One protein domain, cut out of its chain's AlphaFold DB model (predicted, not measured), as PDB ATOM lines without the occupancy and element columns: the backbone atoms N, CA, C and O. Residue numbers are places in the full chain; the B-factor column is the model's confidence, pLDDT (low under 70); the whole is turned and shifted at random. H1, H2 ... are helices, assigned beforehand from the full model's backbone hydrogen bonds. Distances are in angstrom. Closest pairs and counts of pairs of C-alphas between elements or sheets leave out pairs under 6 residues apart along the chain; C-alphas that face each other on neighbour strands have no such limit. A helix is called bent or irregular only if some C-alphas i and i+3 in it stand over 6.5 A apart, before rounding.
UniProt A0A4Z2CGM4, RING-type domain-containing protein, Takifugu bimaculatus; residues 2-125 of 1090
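What this domain is: This is residues 2 to 125 of the 1090 residues of the protein "RING-type domain-containing protein" of Takifugu bimaculatus (UniProt A0A4Z2CGM4). A long helix, H2, and a bent helix, H5, pass each other near the middle as a loose, open X. At one end of the elongated outline H6 lies side by side with residues 18 to 29 of H2, and H1 stands crosswise to H2; at the other end H3 and H4 bridge the way from H2 to the arm H5a. The printed part has 124 residues with six named helices, H1 to H6 in order along the chain, and no named strand; its class is all helix. It is loose, with a radius of gyration of the C-alphas of 17.1 A, and spans 53 by 30 by 23 A.

Where its parts are: H1 holds residues 2 to 10, with C-alpha 2 at (-3.815, 13.271, 52.845). H2, residues 13 to 39, measures 34.0 A from first to last C-alpha and has a kink of 76 degrees near residue 20. It is irregular: C-alphas 14 and 17 are 9.4 A apart. H3, residues 44 to 52, is irregular too, with C-alphas 45 and 48 at 7.9 A. H4 holds residues 55 to 61. H5, residues 64 to 87, was assigned as one helix by its hydrogen bonds but is bent, with C-alphas 75 and 78 at 6.6 A. Its arms are H5a, residues 64 to 75, 16.5 A long, and H5b, residues 78 to 87, 14.0 A long. H6, residues 103 to 114, measures 16.4 A and ends with C-alpha 114 at (-9.919, 0.753, 34.261).

How they stand to each other: H2 touches H6 at a shallow tilt of 17 degrees, the same way; their closest C-alphas are those of Val 25 and Ala 114, 5.6 A apart. H2 touches H1 with residues 15 to 23 alone, about perpendicular at 80 degrees, closest at the C-alphas of Leu 10 and Gly 19, 4.3 A. With residues 30 to 33 alone H2 only just touches H5b, with 3 pairs of C-alphas within 8 A; the closest are those of Met 30 and Leu 79, 7.3 A. H3 touches H5a at a steep tilt of 47 degrees, opposite ways, closest at the C-alphas of Val 48 and Leu 68, 7.0 A. H4 and H5a touch only at the corner, closest at the C-alphas of Gly 61 and Thr 67, 4.4 A. H1 and H6 are apart. Every O i to N i+4 pair is within hydrogen-bond range in H1, H4, H5a, H5b and H6; in H2 it is 21 of 23 and in H3 3 of 5.

The domain as a whole: The two C-alphas farthest apart are those of Arg 55 and Ser 102, 53.3 A. The printed part has no cut. The link from H5 to H6, residues 88 to 102, is long; the other links are tight. Residues 38 to 43 stand free. The mean pLDDT of the printed part is 85.0; residues 13, 15 and 121 to 125 are under 70.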
ATOM      1  N   GLN A   2      -2.552  13.135  53.596       83.69
ATOM      2  CA  GLN A   2      -3.815  13.271  52.845       83.69
ATOM      3  C   GLN A   2      -4.109  12.106  51.881       83.69
ATOM      4  O   GLN A   2      -5.152  11.475  52.011       83.69
ATOM      5  N   ARG A   3      -3.137  11.698  51.048       88.38
ATOM      6  CA  ARG A   3      -3.217  10.478  50.207       88.38
ATOM      7  C   ARG A   3      -3.671   9.230  50.966       88.38
ATOM      8  O   ARG A   3      -4.488   8.463  50.475       88.38
ATOM      9  N   ILE A   4      -3.131   9.020  52.169       88.94
ATOM     10  CA  ILE A   4      -3.448   7.849  52.998       88.94
ATOM     11  C   ILE A   4      -4.906   7.923  53.452       88.94
ATOM     12  O   ILE A   4      -5.609   6.924  53.366       88.94
ATOM     13  N   ASN A   5      -5.374   9.096  53.878       88.50
ATOM     14  CA  ASN A   5      -6.762   9.281  54.302       88.50
ATOM     15  C   ASN A   5      -7.745   9.032  53.151       88.50
ATOM     16  O   ASN A   5      -8.730   8.317  53.338       88.50
ATOM     17  N   ILE A   6      -7.456   9.565  51.961       89.31
ATOM     18  CA  ILE A   6      -8.289   9.368  50.767       89.31
ATOM     19  C   ILE A   6      -8.332   7.882  50.393       89.31
ATOM     20  O   ILE A   6      -9.411   7.301  50.290       89.31
ATOM     21  N   LEU A   7      -7.169   7.229  50.282       90.19
ATOM     22  CA  LEU A   7      -7.092   5.809  49.935       90.19
ATOM     23  C   LEU A   7      -7.766   4.915  50.980       90.19
ATOM     24  O   LEU A   7      -8.487   4.003  50.604       90.19
ATOM     25  N   LEU A   8      -7.589   5.169  52.281       89.56
ATOM     26  CA  LEU A   8      -8.266   4.395  53.330       89.56
ATOM     27  C   LEU A   8      -9.787   4.568  53.294       89.56
ATOM     28  O   LEU A   8     -10.511   3.633  53.630       89.56
ATOM     29  N   THR A   9     -10.271   5.737  52.875       88.69
ATOM     30  CA  THR A   9     -11.706   5.999  52.720       88.69
ATOM     31  C   THR A   9     -12.263   5.244  51.514       88.69
ATOM     32  O   THR A   9     -13.251   4.525  51.652       88.69
ATOM     33  N   LEU A  10     -11.592   5.327  50.360       87.62
ATOM     34  CA  LEU A  10     -11.984   4.633  49.125       87.62
ATOM     35  C   LEU A  10     -11.864   3.102  49.236       87.62
ATOM     36  O   LEU A  10     -12.689   2.372  48.691       87.62
ATOM     37  N   LEU A  11     -10.860   2.600  49.963       88.12
ATOM     38  CA  LEU A  11     -10.633   1.167  50.205       88.12
ATOM     39  C   LEU A  11     -11.411   0.617  51.416       88.12
ATOM     40  O   LEU A  11     -11.389  -0.586  51.670       88.12
ATOM     41  N   GLY A  12     -12.069   1.485  52.187       82.31
ATOM     42  CA  GLY A  12     -12.842   1.124  53.370       82.31
ATOM     43  C   GLY A  12     -14.349   1.076  53.113       82.31
ATOM     44  O   GLY A  12     -14.845   1.481  52.065       82.31
ATOM     45  N   ALA A  13     -15.112   0.636  54.118       69.69
ATOM     46  CA  ALA A  13     -16.580   0.604  54.060       69.69
ATOM     47  C   ALA A  13     -17.230   2.004  53.959       69.69
ATOM     48  O   ALA A  13     -18.407   2.115  53.636       69.69
ATOM     49  N   ALA A  14     -16.465   3.067  54.233       70.06
ATOM     50  CA  ALA A  14     -16.916   4.457  54.174       70.06
ATOM     51  C   ALA A  14     -16.997   5.029  52.743       70.06
ATOM     52  O   ALA A  14     -17.577   6.094  52.559       70.06
ATOM     53  N   GLY A  15     -16.441   4.344  51.736       66.81
ATOM     54  CA  GLY A  15     -16.368   4.840  50.356       66.81
ATOM     55  C   GLY A  15     -17.659   4.725  49.530       66.81
ATOM     56  O   GLY A  15     -17.688   5.203  48.397       66.81
ATOM     57  N   GLY A  16     -18.718   4.096  50.053       82.75
ATOM     58  CA  GLY A  16     -19.988   3.919  49.333       82.75
ATOM     59  C   GLY A  16     -19.841   3.165  47.999       82.75
ATOM     60  O   GLY A  16     -18.960   2.317  47.846       82.75
ATOM     61  N   GLU A  17     -20.699   3.476  47.021       81.88
ATOM     62  CA  GLU A  17     -20.671   2.855  45.682       81.88
ATOM     63  C   GLU A  17     -19.399   3.207  44.889       81.88
ATOM     64  O   GLU A  17     -18.800   2.335  44.257       81.88
ATOM     65  N   THR A  18     -18.930   4.456  44.978       85.38
ATOM     66  CA  THR A  18     -17.681   4.908  44.341       85.38
ATOM     67  C   THR A  18     -16.472   4.142  44.873       85.38
ATOM     68  O   THR A  18     -15.634   3.693  44.093       85.38
ATOM     69  N   GLY A  19     -16.391   3.944  46.193       87.06
ATOM     70  CA  GLY A  19     -15.336   3.161  46.835       87.06
ATOM     71  C   GLY A  19     -15.361   1.690  46.417       87.06
ATOM     72  O   GLY A  19     -14.313   1.129  46.106       87.06
ATOM     73  N   ALA A  20     -16.548   1.080  46.322       88.44
ATOM     74  CA  ALA A  20     -16.689  -0.299  45.850       88.44
ATOM     75  C   ALA A  20     -16.163  -0.470  44.414       88.44
ATOM     76  O   ALA A  20     -15.353  -1.362  44.152       88.44
ATOM     77  N   ARG A  21     -16.546   0.430  43.498       90.56
ATOM     78  CA  ARG A  21     -16.063   0.399  42.108       90.56
ATOM     79  C   ARG A  21     -14.572   0.725  42.002       90.56
ATOM     80  O   ARG A  21     -13.864   0.098  41.221       90.56
ATOM     81  N   PHE A  22     -14.063   1.650  42.815       92.44
ATOM     82  CA  PHE A  22     -12.629   1.942  42.895       92.44
ATOM     83  C   PHE A  22     -11.817   0.715  43.328       92.44
ATOM     84  O   PHE A  22     -10.787   0.421  42.722       92.44
ATOM     85  N   GLN A  23     -12.283  -0.025  44.339       91.88
ATOM     86  CA  GLN A  23     -11.641  -1.259  44.801       91.88
ATOM     87  C   GLN A  23     -11.612  -2.327  43.708       91.88
ATOM     88  O   GLN A  23     -10.567  -2.937  43.486       91.88
ATOM     89  N   GLU A  24     -12.735  -2.530  43.020       92.94
ATOM     90  CA  GLU A  24     -12.843  -3.477  41.909       92.94
ATOM     91  C   GLU A  24     -11.850  -3.139  40.792       92.94
ATOM     92  O   GLU A  24     -11.051  -3.988  40.387       92.94
ATOM     93  N   VAL A  25     -11.845  -1.879  40.344       92.50
ATOM     94  CA  VAL A  25     -10.956  -1.405  39.279       92.50
ATOM     95  C   VAL A  25      -9.493  -1.513  39.705       92.50
ATOM     96  O   VAL A  25      -8.694  -2.103  38.981       92.50
ATOM     97  N   LEU A  26      -9.124  -1.004  40.883       90.88
ATOM     98  CA  LEU A  26      -7.743  -1.060  41.365       90.88
ATOM     99  C   LEU A  26      -7.248  -2.509  41.454       90.88
ATOM    100  O   LEU A  26      -6.154  -2.813  40.979       90.88
ATOM    101  N   LEU A  27      -8.059  -3.415  42.005       91.00
ATOM    102  CA  LEU A  27      -7.700  -4.825  42.126       91.00
ATOM    103  C   LEU A  27      -7.530  -5.485  40.753       91.00
ATOM    104  O   LEU A  27      -6.537  -6.181  40.539       91.00
ATOM    105  N   ALA A  28      -8.431  -5.222  39.802       91.25
ATOM    106  CA  ALA A  28      -8.311  -5.724  38.435       91.25
ATOM    107  C   ALA A  28      -7.010  -5.248  37.762       91.25
ATOM    108  O   ALA A  28      -6.269  -6.055  37.192       91.25
ATOM    109  N   ARG A  29      -6.669  -3.961  37.901       89.31
ATOM    110  CA  ARG A  29      -5.424  -3.390  37.363       89.31
ATOM    111  C   ARG A  29      -4.186  -3.987  38.034       89.31
ATOM    112  O   ARG A  29      -3.181  -4.228  37.365       89.31
ATOM    113  N   MET A  30      -4.245  -4.262  39.341       86.94
ATOM    114  CA  MET A  30      -3.150  -4.905  40.086       86.94
ATOM    115  C   MET A  30      -2.916  -6.336  39.622       86.94
ATOM    116  O   MET A  30      -1.766  -6.730  39.429       86.94
ATOM    117  N   VAL A  31      -3.992  -7.090  39.398       89.06
ATOM    118  CA  VAL A  31      -3.923  -8.448  38.849       89.06
ATOM    119  C   VAL A  31      -3.310  -8.432  37.450       89.06
ATOM    120  O   VAL A  31      -2.418  -9.233  37.172       89.06
ATOM    121  N   GLU A  32      -3.709  -7.499  36.584       88.12
ATOM    122  CA  GLU A  32      -3.136  -7.382  35.239       88.12
ATOM    123  C   GLU A  32      -1.632  -7.060  35.275       88.12
ATOM    124  O   GLU A  32      -0.835  -7.720  34.605       88.12
ATOM    125  N   ALA A  33      -1.218  -6.089  36.096       84.50
ATOM    126  CA  ALA A  33       0.188  -5.715  36.244       84.50
ATOM    127  C   ALA A  33       1.041  -6.862  36.819       84.50
ATOM    128  O   ALA A  33       2.170  -7.085  36.373       84.50
ATOM    129  N   LEU A  34       0.500  -7.615  37.784       85.38
ATOM    130  CA  LEU A  34       1.137  -8.822  38.316       85.38
ATOM    131  C   LEU A  34       1.268  -9.905  37.245       85.38
ATOM    132  O   LEU A  34       2.339 -10.490  37.124       85.38
ATOM    133  N   THR A  35       0.237 -10.114  36.427       87.00
ATOM    134  CA  THR A  35       0.250 -11.107  35.343       87.00
ATOM    135  C   THR A  35       1.352 -10.794  34.327       87.00
ATOM    136  O   THR A  35       2.194 -11.647  34.057       87.00
ATOM    137  N   LYS A  36       1.445  -9.540  33.855       83.31
ATOM    138  CA  LYS A  36       2.535  -9.096  32.958       83.31
ATOM    139  C   LYS A  36       3.920  -9.266  33.593       83.31
ATOM    140  O   LYS A  36       4.888  -9.601  32.918       83.31
ATOM    141  N   LYS A  37       4.040  -9.040  34.906       80.19
ATOM    142  CA  LYS A  37       5.298  -9.248  35.640       80.19
ATOM    143  C   LYS A  37       5.667 -10.731  35.722       80.19
ATOM    144  O   LYS A  37       6.839 -11.066  35.566       80.19
ATOM    145  N   GLU A  38       4.692 -11.603  35.957       85.25
ATOM    146  CA  GLU A  38       4.882 -13.055  36.014       85.25
ATOM    147  C   GLU A  38       5.292 -13.648  34.660       85.25
ATOM    148  O   GLU A  38       6.115 -14.562  34.644       85.25
ATOM    149  N   GLU A  39       4.820 -13.094  33.537       84.44
ATOM    150  CA  GLU A  39       5.248 -13.487  32.181       84.44
ATOM    151  C   GLU A  39       6.758 -13.309  31.948       84.44
ATOM    152  O   GLU A  39       7.362 -14.049  31.174       84.44
ATOM    153  N   MET A  40       7.392 -12.362  32.647       77.56
ATOM    154  CA  MET A  40       8.838 -12.116  32.555       77.56
ATOM    155  C   MET A  40       9.660 -12.908  33.587       77.56
ATOM    156  O   MET A  40      10.887 -12.790  33.625       77.56
ATOM    157  N   MET A  41       9.016 -13.708  34.443       80.06
ATOM    158  CA  MET A  41       9.675 -14.524  35.465       80.06
ATOM    159  C   MET A  41       9.896 -15.959  34.974       80.06
ATOM    160  O   MET A  41       9.029 -16.564  34.358       80.06
ATOM    161  N   ALA A  42      11.042 -16.556  35.316       75.56
ATOM    162  CA  ALA A  42      11.380 -17.915  34.872       75.56
ATOM    163  C   ALA A  42      10.499 -19.023  35.496       75.56
ATOM    164  O   ALA A  42      10.304 -20.070  34.885       75.56
ATOM    165  N   SER A  43       9.985 -18.821  36.715       79.62
ATOM    166  CA  SER A  43       9.197 -19.824  37.457       79.62
ATOM    167  C   SER A  43       8.199 -19.175  38.443       79.62
ATOM    168  O   SER A  43       8.337 -19.334  39.662       79.62
ATOM    169  N   PRO A  44       7.201 -18.407  37.962       79.94
ATOM    170  CA  PRO A  44       6.307 -17.610  38.814       79.94
ATOM    171  C   PRO A  44       5.433 -18.460  39.751       79.94
ATOM    172  O   PRO A  44       5.178 -18.070  40.887       79.94
ATOM    173  N   ARG A  45       5.043 -19.672  39.328       82.81
ATOM    174  CA  ARG A  45       4.182 -20.577  40.114       82.81
ATOM    175  C   ARG A  45       4.863 -21.176  41.352       82.81
ATOM    176  O   ARG A  45       4.176 -21.603  42.276       82.81
ATOM    177  N   ASP A  46       6.193 -21.141  41.416       86.94
ATOM    178  CA  ASP A  46       6.976 -21.769  42.488       86.94
ATOM    179  C   ASP A  46       7.343 -20.799  43.623       86.94
ATOM    180  O   ASP A  46       8.193 -21.113  44.464       86.94
ATOM    181  N   TRP A  47       6.741 -19.604  43.676       86.94
ATOM    182  CA  TRP A  47       7.137 -18.557  44.624       86.94
ATOM    183  C   TRP A  47       7.027 -19.002  46.092       86.94
ATOM    184  O   TRP A  47       7.924 -18.703  46.880       86.94
ATOM    185  N   VAL A  48       6.008 -19.794  46.458       89.56
ATOM    186  CA  VAL A  48       5.845 -20.345  47.820       89.56
ATOM    187  C   VAL A  48       6.997 -21.292  48.169       89.56
ATOM    188  O   VAL A  48       7.617 -21.151  49.222       89.56
ATOM    189  N   SER A  49       7.338 -22.221  47.263       88.00
ATOM    190  CA  SER A  49       8.471 -23.145  47.438       88.00
ATOM    191  C   SER A  49       9.798 -22.386  47.516       88.00
ATOM    192  O   SER A  49      10.653 -22.669  48.355       88.00
ATOM    193  N   THR A  50       9.946 -21.364  46.675       86.38
ATOM    194  CA  THR A  50      11.135 -20.512  46.606       86.38
ATOM    195  C   THR A  50      11.327 -19.709  47.892       86.38
ATOM    196  O   THR A  50      12.455 -19.580  48.362       86.38
ATOM    197  N   GLN A  51      10.251 -19.203  48.500       86.81
ATOM    198  CA  GLN A  51      10.316 -18.503  49.787       86.81
ATOM    199  C   GLN A  51      10.542 -19.453  50.964       86.81
ATOM    200  O   GLN A  51      11.347 -19.145  51.837       86.81
ATOM    201  N   ALA A  52       9.924 -20.636  50.959       88.44
ATOM    202  CA  ALA A  52      10.150 -21.648  51.991       88.44
ATOM    203  C   ALA A  52      11.606 -22.160  52.021       88.44
ATOM    204  O   ALA A  52      12.097 -22.571  53.068       88.44
ATOM    205  N   LYS A  53      12.331 -22.099  50.894       88.44
ATOM    206  CA  LYS A  53      13.762 -22.446  50.814       88.44
ATOM    207  C   LYS A  53      14.696 -21.336  51.324       88.44
ATOM    208  O   LYS A  53      15.878 -21.592  51.556       88.44
ATOM    209  N   LYS A  54      14.209 -20.105  51.520       87.75
ATOM    210  CA  LYS A  54      15.023 -18.966  51.978       87.75
ATOM    211  C   LYS A  54      15.087 -18.926  53.502       87.75
ATOM    212  O   LYS A  54      14.239 -18.327  54.160       87.75
ATOM    213  N   ARG A  55      16.155 -19.504  54.067       86.19
ATOM    214  CA  ARG A  55      16.416 -19.517  55.521       86.19
ATOM    215  C   ARG A  55      16.305 -18.130  56.163       86.19
ATOM    216  O   ARG A  55      15.683 -18.005  57.211       86.19
ATOM    217  N   GLN A  56      16.862 -17.102  55.521       86.06
ATOM    218  CA  GLN A  56      16.833 -15.731  56.034       86.06
ATOM    219  C   GLN A  56      15.404 -15.162  56.107       86.06
ATOM    220  O   GLN A  56      15.012 -14.627  57.137       86.06
ATOM    221  N   ALA A  57      14.581 -15.366  55.073       82.25
ATOM    222  CA  ALA A  57      13.192 -14.897  55.055       82.25
ATOM    223  C   ALA A  57      12.312 -15.607  56.105       82.25
ATOM    224  O   ALA A  57      11.394 -15.009  56.672       82.25
ATOM    225  N   LEU A  58      12.594 -16.884  56.396       86.88
ATOM    226  CA  LEU A  58      11.940 -17.625  57.481       86.88
ATOM    227  C   LEU A  58      12.358 -17.112  58.864       86.88
ATOM    228  O   LEU A  58      11.512 -16.984  59.744       86.88
ATOM    229  N   GLN A  59      13.637 -16.777  59.048       85.94
ATOM    230  CA  GLN A  59      14.142 -16.201  60.298       85.94
ATOM    231  C   GLN A  59      13.574 -14.799  60.556       85.94
ATOM    232  O   GLN A  59      13.165 -14.509  61.674       85.94
ATOM    233  N   GLU A  60      13.482 -13.957  59.524       84.94
ATOM    234  CA  GLU A  60      12.908 -12.607  59.621       84.94
ATOM    235  C   GLU A  60      11.376 -12.608  59.772       84.94
ATOM    236  O   GLU A  60      10.805 -11.670  60.329       84.94
ATOM    237  N   GLY A  61      10.687 -13.631  59.253       81.81
ATOM    238  CA  GLY A  61       9.229 -13.760  59.346       81.81
ATOM    239  C   GLY A  61       8.727 -14.569  60.550       81.81
ATOM    240  O   GLY A  61       7.555 -14.463  60.905       81.81
ATOM    241  N   GLY A  62       9.573 -15.384  61.188       90.19
ATOM    242  CA  GLY A  62       9.246 -16.221  62.351       90.19
ATOM    243  C   GLY A  62       8.359 -17.436  62.038       90.19
ATOM    244  O   GLY A  62       8.710 -18.563  62.376       90.19
ATOM    245  N   THR A  63       7.220 -17.232  61.368       91.06
ATOM    246  CA  THR A  63       6.307 -18.299  60.913       91.06
ATOM    247  C   THR A  63       6.198 -18.315  59.393       91.06
ATOM    248  O   THR A  63       6.244 -17.261  58.759       91.06
ATOM    249  N   LEU A  64       5.957 -19.489  58.793       87.19
ATOM    250  CA  LEU A  64       5.792 -19.606  57.338       87.19
ATOM    251  C   LEU A  64       4.672 -18.692  56.808       87.19
ATOM    252  O   LEU A  64       4.864 -18.018  55.801       87.19
ATOM    253  N   ARG A  65       3.528 -18.603  57.505       90.19
ATOM    254  CA  ARG A  65       2.410 -17.724  57.109       90.19
ATOM    255  C   ARG A  65       2.833 -16.256  57.068       90.19
ATOM    256  O   ARG A  65       2.495 -15.555  56.118       90.19
ATOM    257  N   HIS A  66       3.578 -15.800  58.072       88.31
ATOM    258  CA  HIS A  66       4.041 -14.419  58.129       88.31
ATOM    259  C   HIS A  66       5.152 -14.142  57.103       88.31
ATOM    260  O   HIS A  66       5.123 -13.099  56.457       88.31
ATOM    261  N   THR A  67       6.063 -15.091  56.859       87.56
ATOM    262  CA  THR A  67       7.062 -14.998  55.778       87.56
ATOM    263  C   THR A  67       6.403 -14.883  54.400       87.56
ATOM    264  O   THR A  67       6.790 -14.024  53.608       87.56
ATOM    265  N   LEU A  68       5.385 -15.701  54.110       89.81
ATOM    266  CA  LEU A  68       4.648 -15.631  52.842       89.81
ATOM    267  C   LEU A  68       3.874 -14.312  52.704       89.81
ATOM    268  O   LEU A  68       3.888 -13.709  51.633       89.81
ATOM    269  N   TRP A  69       3.258 -13.829  53.788       89.50
ATOM    270  CA  TRP A  69       2.576 -12.534  53.805       89.50
ATOM    271  C   TRP A  69       3.535 -11.363  53.565       89.50
ATOM    272  O   TRP A  69       3.268 -10.531  52.701       89.50
ATOM    273  N   ARG A  70       4.690 -11.327  54.248       85.38
ATOM    274  CA  ARG A  70       5.726 -10.309  54.003       85.38
ATOM    275  C   ARG A  70       6.223 -10.359  52.564       85.38
ATOM    276  O   ARG A  70       6.423  -9.312  51.959       85.38
ATOM    277  N   HIS A  71       6.380 -11.551  51.986       86.31
ATOM    278  CA  HIS A  71       6.765 -11.662  50.584       86.31
ATOM    279  C   HIS A  71       5.708 -11.077  49.639       86.31
ATOM    280  O   HIS A  71       6.072 -10.320  48.742       86.31
ATOM    281  N   LEU A  72       4.422 -11.370  49.861       87.06
ATOM    282  CA  LEU A  72       3.328 -10.759  49.099       87.06
ATOM    283  C   LEU A  72       3.346  -9.234  49.229       87.06
ATOM    284  O   LEU A  72       3.281  -8.547  48.214       87.06
ATOM    285  N   GLN A  73       3.529  -8.702  50.440       86.88
ATOM    286  CA  GLN A  73       3.692  -7.261  50.652       86.88
ATOM    287  C   GLN A  73       4.870  -6.708  49.833       86.88
ATOM    288  O   GLN A  73       4.690  -5.761  49.080       86.88
ATOM    289  N   CYS A  74       6.045  -7.343  49.862       82.94
ATOM    290  CA  CYS A  74       7.197  -6.910  49.060       82.94
ATOM    291  C   CYS A  74       6.945  -6.938  47.541       82.94
ATOM    292  O   CYS A  74       7.559  -6.165  46.809       82.94
ATOM    293  N   VAL A  75       6.086  -7.834  47.048       83.31
ATOM    294  CA  VAL A  75       5.746  -7.927  45.619       83.31
ATOM    295  C   VAL A  75       4.710  -6.874  45.224       83.31
ATOM    296  O   VAL A  75       4.825  -6.287  44.145       83.31
ATOM    297  N   VAL A  76       3.725  -6.637  46.091       86.00
ATOM    298  CA  VAL A  76       2.560  -5.786  45.833       86.00
ATOM    299  C   VAL A  76       2.839  -4.311  46.124       86.00
ATOM    300  O   VAL A  76       2.422  -3.456  45.348       86.00
ATOM    301  N   THR A  77       3.567  -3.987  47.196       86.25
ATOM    302  CA  THR A  77       3.824  -2.600  47.620       86.25
ATOM    303  C   THR A  77       4.457  -1.734  46.523       86.25
ATOM    304  O   THR A  77       3.949  -0.636  46.312       86.25
ATOM    305  N   PRO A  78       5.480  -2.178  45.763       81.50
ATOM    306  CA  PRO A  78       6.050  -1.364  44.684       81.50
ATOM    307  C   PRO A  78       5.080  -1.134  43.517       81.50
ATOM    308  O   PRO A  78       5.093  -0.070  42.900       81.50
ATOM    309  N   LEU A  79       4.220  -2.117  43.221       82.81
ATOM    310  CA  LEU A  79       3.189  -1.992  42.188       82.81
ATOM    311  C   LEU A  79       2.108  -1.004  42.619       82.81
ATOM    312  O   LEU A  79       1.766  -0.109  41.854       82.81
ATOM    313  N   LEU A  80       1.641  -1.112  43.864       86.62
ATOM    314  CA  LEU A  80       0.680  -0.174  44.432       86.62
ATOM    315  C   LEU A  80       1.265   1.244  44.509       86.62
ATOM    316  O   LEU A  80       0.579   2.197  44.168       86.62
ATOM    317  N   ALA A  81       2.537   1.394  44.889       85.44
ATOM    318  CA  ALA A  81       3.217   2.690  44.895       85.44
ATOM    319  C   ALA A  81       3.310   3.299  43.486       85.44
ATOM    320  O   ALA A  81       3.059   4.489  43.321       85.44
ATOM    321  N   SER A  82       3.604   2.481  42.470       83.88
ATOM    322  CA  SER A  82       3.617   2.919  41.066       83.88
ATOM    323  C   SER A  82       2.219   3.315  40.580       83.88
ATOM    324  O   SER A  82       2.071   4.286  39.850       83.88
ATOM    325  N   MET A  83       1.175   2.605  41.012       86.25
ATOM    326  CA  MET A  83      -0.209   2.977  40.708       86.25
ATOM    327  C   MET A  83      -0.605   4.290  41.368       86.25
ATOM    328  O   MET A  83      -1.164   5.149  40.701       86.25
ATOM    329  N   VAL A  84      -0.275   4.474  42.648       88.25
ATOM    330  CA  VAL A  84      -0.545   5.727  43.365       88.25
ATOM    331  C   VAL A  84       0.207   6.895  42.725       88.25
ATOM    332  O   VAL A  84      -0.362   7.974  42.615       88.25
ATOM    333  N   GLU A  85       1.438   6.686  42.254       87.12
ATOM    334  CA  GLU A  85       2.193   7.709  41.518       87.12
ATOM    335  C   GLU A  85       1.431   8.204  40.296       87.12
ATOM    336  O   GLU A  85       1.290   9.407  40.123       87.12
ATOM    337  N   VAL A  86       0.891   7.287  39.498       86.12
ATOM    338  CA  VAL A  86       0.127   7.617  38.294       86.12
ATOM    339  C   VAL A  86      -1.254   8.193  38.635       86.12
ATOM    340  O   VAL A  86      -1.695   9.158  38.012       86.12
ATOM    341  N   MET A  87      -1.942   7.630  39.630       89.62
ATOM    342  CA  MET A  87      -3.296   8.034  40.030       89.62
ATOM    343  C   MET A  87      -3.338   9.408  40.695       89.62
ATOM    344  O   MET A  87      -4.374  10.064  40.619       89.62
ATOM    345  N   ASP A  88      -2.242   9.831  41.331       91.19
ATOM    346  CA  ASP A  88      -2.192  11.031  42.169       91.19
ATOM    347  C   ASP A  88      -1.214  12.115  41.688       91.19
ATOM    348  O   ASP A  88      -0.894  13.047  42.430       91.19
ATOM    349  N   ARG A  89      -0.738  12.045  40.436       90.44
ATOM    350  CA  ARG A  89      -0.039  13.193  39.832       90.44
ATOM    351  C   ARG A  89      -0.944  14.420  39.892       90.44
ATOM    352  O   ARG A  89      -2.110  14.328  39.513       90.44
ATOM    353  N   PHE A  90      -0.401  15.546  40.353       91.19
ATOM    354  CA  PHE A  90      -1.158  16.787  40.566       91.19
ATOM    355  C   PHE A  90      -2.365  16.621  41.513       91.19
ATOM    356  O   PHE A  90      -3.372  17.310  41.363       91.19
ATOM    357  N   ALA A  91      -2.257  15.703  42.485       90.75
ATOM    358  CA  ALA A  91      -3.277  15.412  43.497       90.75
ATOM    359  C   ALA A  91      -4.640  14.979  42.925       90.75
ATOM    360  O   ALA A  91      -5.705  15.267  43.467       90.75
ATOM    361  N   ASN A  92      -4.601  14.243  41.816       92.12
ATOM    362  CA  ASN A  92      -5.772  13.764  41.086       92.12
ATOM    363  C   ASN A  92      -6.690  12.810  41.886       92.12
ATOM    364  O   ASN A  92      -7.826  12.595  41.463       92.12
ATOM    365  N   LEU A  93      -6.261  12.267  43.038       91.19
ATOM    366  CA  LEU A  93      -7.153  11.524  43.941       91.19
ATOM    367  C   LEU A  93      -8.104  12.427  44.740       91.19
ATOM    368  O   LEU A  93      -9.160  11.946  45.151       91.19
ATOM    369  N   GLU A  94      -7.774  13.707  44.948       90.38
ATOM    370  CA  GLU A  94      -8.631  14.654  45.693       90.38
ATOM    371  C   GLU A  94      -9.982  14.871  44.989       90.38
ATOM    372  O   GLU A  94     -11.022  15.025  45.630       90.38
ATOM    373  N   LEU A  95     -10.006  14.719  43.663       90.56
ATOM    374  CA  LEU A  95     -11.222  14.754  42.847       90.56
ATOM    375  C   LEU A  95     -12.286  13.722  43.265       90.56
ATOM    376  O   LEU A  95     -13.476  13.951  43.053       90.56
ATOM    377  N   LEU A  96     -11.874  12.594  43.855       88.19
ATOM    378  CA  LEU A  96     -12.787  11.556  44.343       88.19
ATOM    379  C   LEU A  96     -13.250  11.788  45.788       88.19
ATOM    380  O   LEU A  96     -14.214  11.153  46.213       88.19
ATOM    381  N   SER A  97     -12.573  12.655  46.553       81.44
ATOM    382  CA  SER A  97     -12.894  12.936  47.959       81.44
ATOM    383  C   SER A  97     -13.671  14.231  48.173       81.44
ATOM    384  O   SER A  97     -14.459  14.308  49.112       81.44
ATOM    385  N   ASP A  98     -13.476  15.233  47.315       71.62
ATOM    386  CA  ASP A  98     -13.915  16.608  47.584       71.62
ATOM    387  C   ASP A  98     -15.394  16.874  47.255       71.62
ATOM    388  O   ASP A  98     -15.912  17.950  47.541       71.62
ATOM    389  N   GLY A  99     -16.096  15.910  46.647       71.00
ATOM    390  CA  GLY A  99     -17.530  16.012  46.329       71.00
ATOM    391  C   GLY A  99     -17.888  17.029  45.233       71.00
ATOM    392  O   GLY A  99     -19.067  17.243  44.964       71.00
ATOM    393  N   ASN A 100     -16.888  17.640  44.589       76.31
ATOM    394  CA  ASN A 100     -17.056  18.704  43.591       76.31
ATOM    395  C   ASN A 100     -17.324  18.197  42.159       76.31
ATOM    396  O   ASN A 100     -17.656  18.989  41.273       76.31
ATOM    397  N   LEU A 101     -17.167  16.894  41.906       85.06
ATOM    398  CA  LEU A 101     -17.443  16.273  40.609       85.06
ATOM    399  C   LEU A 101     -18.862  15.693  40.551       85.06
ATOM    400  O   LEU A 101     -19.359  15.135  41.527       85.06
ATOM    401  N   SER A 102     -19.491  15.770  39.377       88.69
ATOM    402  CA  SER A 102     -20.738  15.051  39.106       88.69
ATOM    403  C   SER A 102     -20.503  13.534  39.084       88.69
ATOM    404  O   SER A 102     -19.386  13.066  38.837       88.69
ATOM    405  N   CYS A 103     -21.565  12.740  39.266       86.81
ATOM    406  CA  CYS A 103     -21.471  11.279  39.174       86.81
ATOM    407  C   CYS A 103     -20.879  10.815  37.830       86.81
ATOM    408  O   CYS A 103     -20.093   9.870  37.808       86.81
ATOM    409  N   GLY A 104     -21.196  11.508  36.727       89.00
ATOM    410  CA  GLY A 104     -20.652  11.203  35.402       89.00
ATOM    411  C   GLY A 104     -19.138  11.423  35.308       89.00
ATOM    412  O   GLY A 104     -18.431  10.612  34.712       89.00
ATOM    413  N   LEU A 105     -18.609  12.474  35.943       91.62
ATOM    414  CA  LEU A 105     -17.168  12.754  35.957       91.62
ATOM    415  C   LEU A 105     -16.390  11.835  36.911       91.62
ATOM    416  O   LEU A 105     -15.258  11.457  36.604       91.62
ATOM    417  N   VAL A 106     -17.001  11.422  38.025       91.00
ATOM    418  CA  VAL A 106     -16.449  10.371  38.901       91.00
ATOM    419  C   VAL A 106     -16.379   9.038  38.154       91.00
ATOM    420  O   VAL A 106     -15.366   8.338  38.211       91.00
ATOM    421  N   GLU A 107     -17.422   8.696  37.395       91.44
ATOM    422  CA  GLU A 107     -17.432   7.492  36.569       91.44
ATOM    423  C   GLU A 107     -16.388   7.554  35.443       91.44
ATOM    424  O   GLU A 107     -15.688   6.567  35.207       91.44
ATOM    425  N   LEU A 108     -16.208   8.713  34.800       92.94
ATOM    426  CA  LEU A 108     -15.136   8.931  33.825       92.94
ATOM    427  C   LEU A 108     -13.755   8.667  34.435       92.94
ATOM    428  O   LEU A 108     -12.949   7.968  33.822       92.94
ATOM    429  N   TRP A 109     -13.489   9.191  35.637       93.69
ATOM    430  CA  TRP A 109     -12.225   8.975  36.347       93.69
ATOM    431  C   TRP A 109     -11.951   7.476  36.534       93.69
ATOM    432  O   TRP A 109     -10.870   6.987  36.197       93.69
ATOM    433  N   LEU A 110     -12.954   6.724  37.003       93.25
ATOM    434  CA  LEU A 110     -12.850   5.276  37.221       93.25
ATOM    435  C   LEU A 110     -12.683   4.499  35.908       93.25
ATOM    436  O   LEU A 110     -11.898   3.553  35.856       93.25
ATOM    437  N   ASN A 111     -13.373   4.907  34.843       93.31
ATOM    438  CA  ASN A 111     -13.272   4.273  33.528       93.31
ATOM    439  C   ASN A 111     -11.902   4.506  32.872       93.31
ATOM    440  O   ASN A 111     -11.372   3.591  32.245       93.31
ATOM    441  N   ILE A 112     -11.307   5.693  33.047       92.69
ATOM    442  CA  ILE A 112      -9.936   5.968  32.594       92.69
ATOM    443  C   ILE A 112      -8.954   5.047  33.329       92.69
ATOM    444  O   ILE A 112      -8.130   4.410  32.676       92.69
ATOM    445  N   LEU A 113      -9.075   4.912  34.658       91.69
ATOM    446  CA  LEU A 113      -8.231   4.002  35.444       91.69
ATOM    447  C   LEU A 113      -8.382   2.532  35.012       91.69
ATOM    448  O   LEU A 113      -7.399   1.784  35.017       91.69
ATOM    449  N   ALA A 114      -9.600   2.120  34.653       91.38
ATOM    450  CA  ALA A 114      -9.919   0.753  34.261       91.38
ATOM    451  C   ALA A 114      -9.336   0.341  32.897       91.38
ATOM    452  O   ALA A 114      -9.034  -0.839  32.709       91.38
ATOM    453  N   ASP A 115      -9.155   1.268  31.949       89.56
ATOM    454  CA  ASP A 115      -8.630   0.938  30.617       89.56
ATOM    455  C   ASP A 115      -7.096   0.825  30.626       89.56
ATOM    456  O   ASP A 115      -6.347   1.798  30.767       89.56
ATOM    457  N   SER A 116      -6.619  -0.401  30.417       84.06
ATOM    458  CA  SER A 116      -5.202  -0.739  30.442       84.06
ATOM    459  C   SER A 116      -4.373  -0.243  29.270       84.06
ATOM    460  O   SER A 116      -3.147  -0.222  29.371       84.06
ATOM    461  N   GLN A 117      -5.024   0.148  28.174       83.75
ATOM    462  CA  GLN A 117      -4.371   0.732  27.006       83.75
ATOM    463  C   GLN A 117      -4.288   2.256  27.098       83.75
ATOM    464  O   GLN A 117      -3.448   2.851  26.432       83.75
ATOM    465  N   ILE A 118      -5.154   2.886  27.900       84.00
ATOM    466  CA  ILE A 118      -5.113   4.329  28.165       84.00
ATOM    467  C   ILE A 118      -4.037   4.647  29.210       84.00
ATOM    468  O   ILE A 118      -3.226   5.550  29.010       84.00
ATOM    469  N   LEU A 119      -4.008   3.892  30.309       82.44
ATOM    470  CA  LEU A 119      -3.013   4.030  31.371       82.44
ATOM    471  C   LEU A 119      -2.087   2.816  31.373       82.44
ATOM    472  O   LEU A 119      -2.339   1.852  32.092       82.44
ATOM    473  N   ASP A 120      -1.013   2.838  30.585       72.75
ATOM    474  CA  ASP A 120      -0.052   1.736  30.616       72.75
ATOM    475  C   ASP A 120       0.823   1.796  31.879       72.75
ATOM    476  O   ASP A 120       1.432   2.811  32.211       72.75
ATOM    477  N   LEU A 121       0.870   0.676  32.596       66.56
ATOM    478  CA  LEU A 121       1.553   0.516  33.879       66.56
ATOM    479  C   LEU A 121       2.781  -0.386  33.730       66.56
ATOM    480  O   LEU A 121       3.086  -1.167  34.636       66.56
ATOM    481  N   THR A 122       3.484  -0.330  32.593       59.03
ATOM    482  CA  THR A 122       4.777  -1.009  32.442       59.03
ATOM    483  C   THR A 122       5.741  -0.466  33.492       59.03
ATOM    484  O   THR A 122       6.352   0.589  33.324       59.03
ATOM    485  N   ALA A 123       5.827  -1.175  34.617       50.69
ATOM    486  CA  ALA A 123       6.659  -0.825  35.751       50.69
ATOM    487  C   ALA A 123       8.083  -0.547  35.267       50.69
ATOM    488  O   ALA A 123       8.656  -1.360  34.543       50.69
ATOM    489  N   SER A 124       8.653   0.588  35.675       46.53
ATOM    490  CA  SER A 124      10.057   0.924  35.443       46.53
ATOM    491  C   SER A 124      10.939  -0.238  35.906       46.53
ATOM    492  O   SER A 124      11.130  -0.478  37.100       46.53
ATOM    493  N   GLN A 125      11.425  -1.019  34.943       48.69
ATOM    494  CA  GLN A 125      12.240  -2.202  35.176       48.69
ATOM    495  C   GLN A 125      13.672  -1.769  35.484       48.69
ATOM    496  O   GLN A 125      14.561  -1.830  34.637       48.69
TER     497      GLN A 125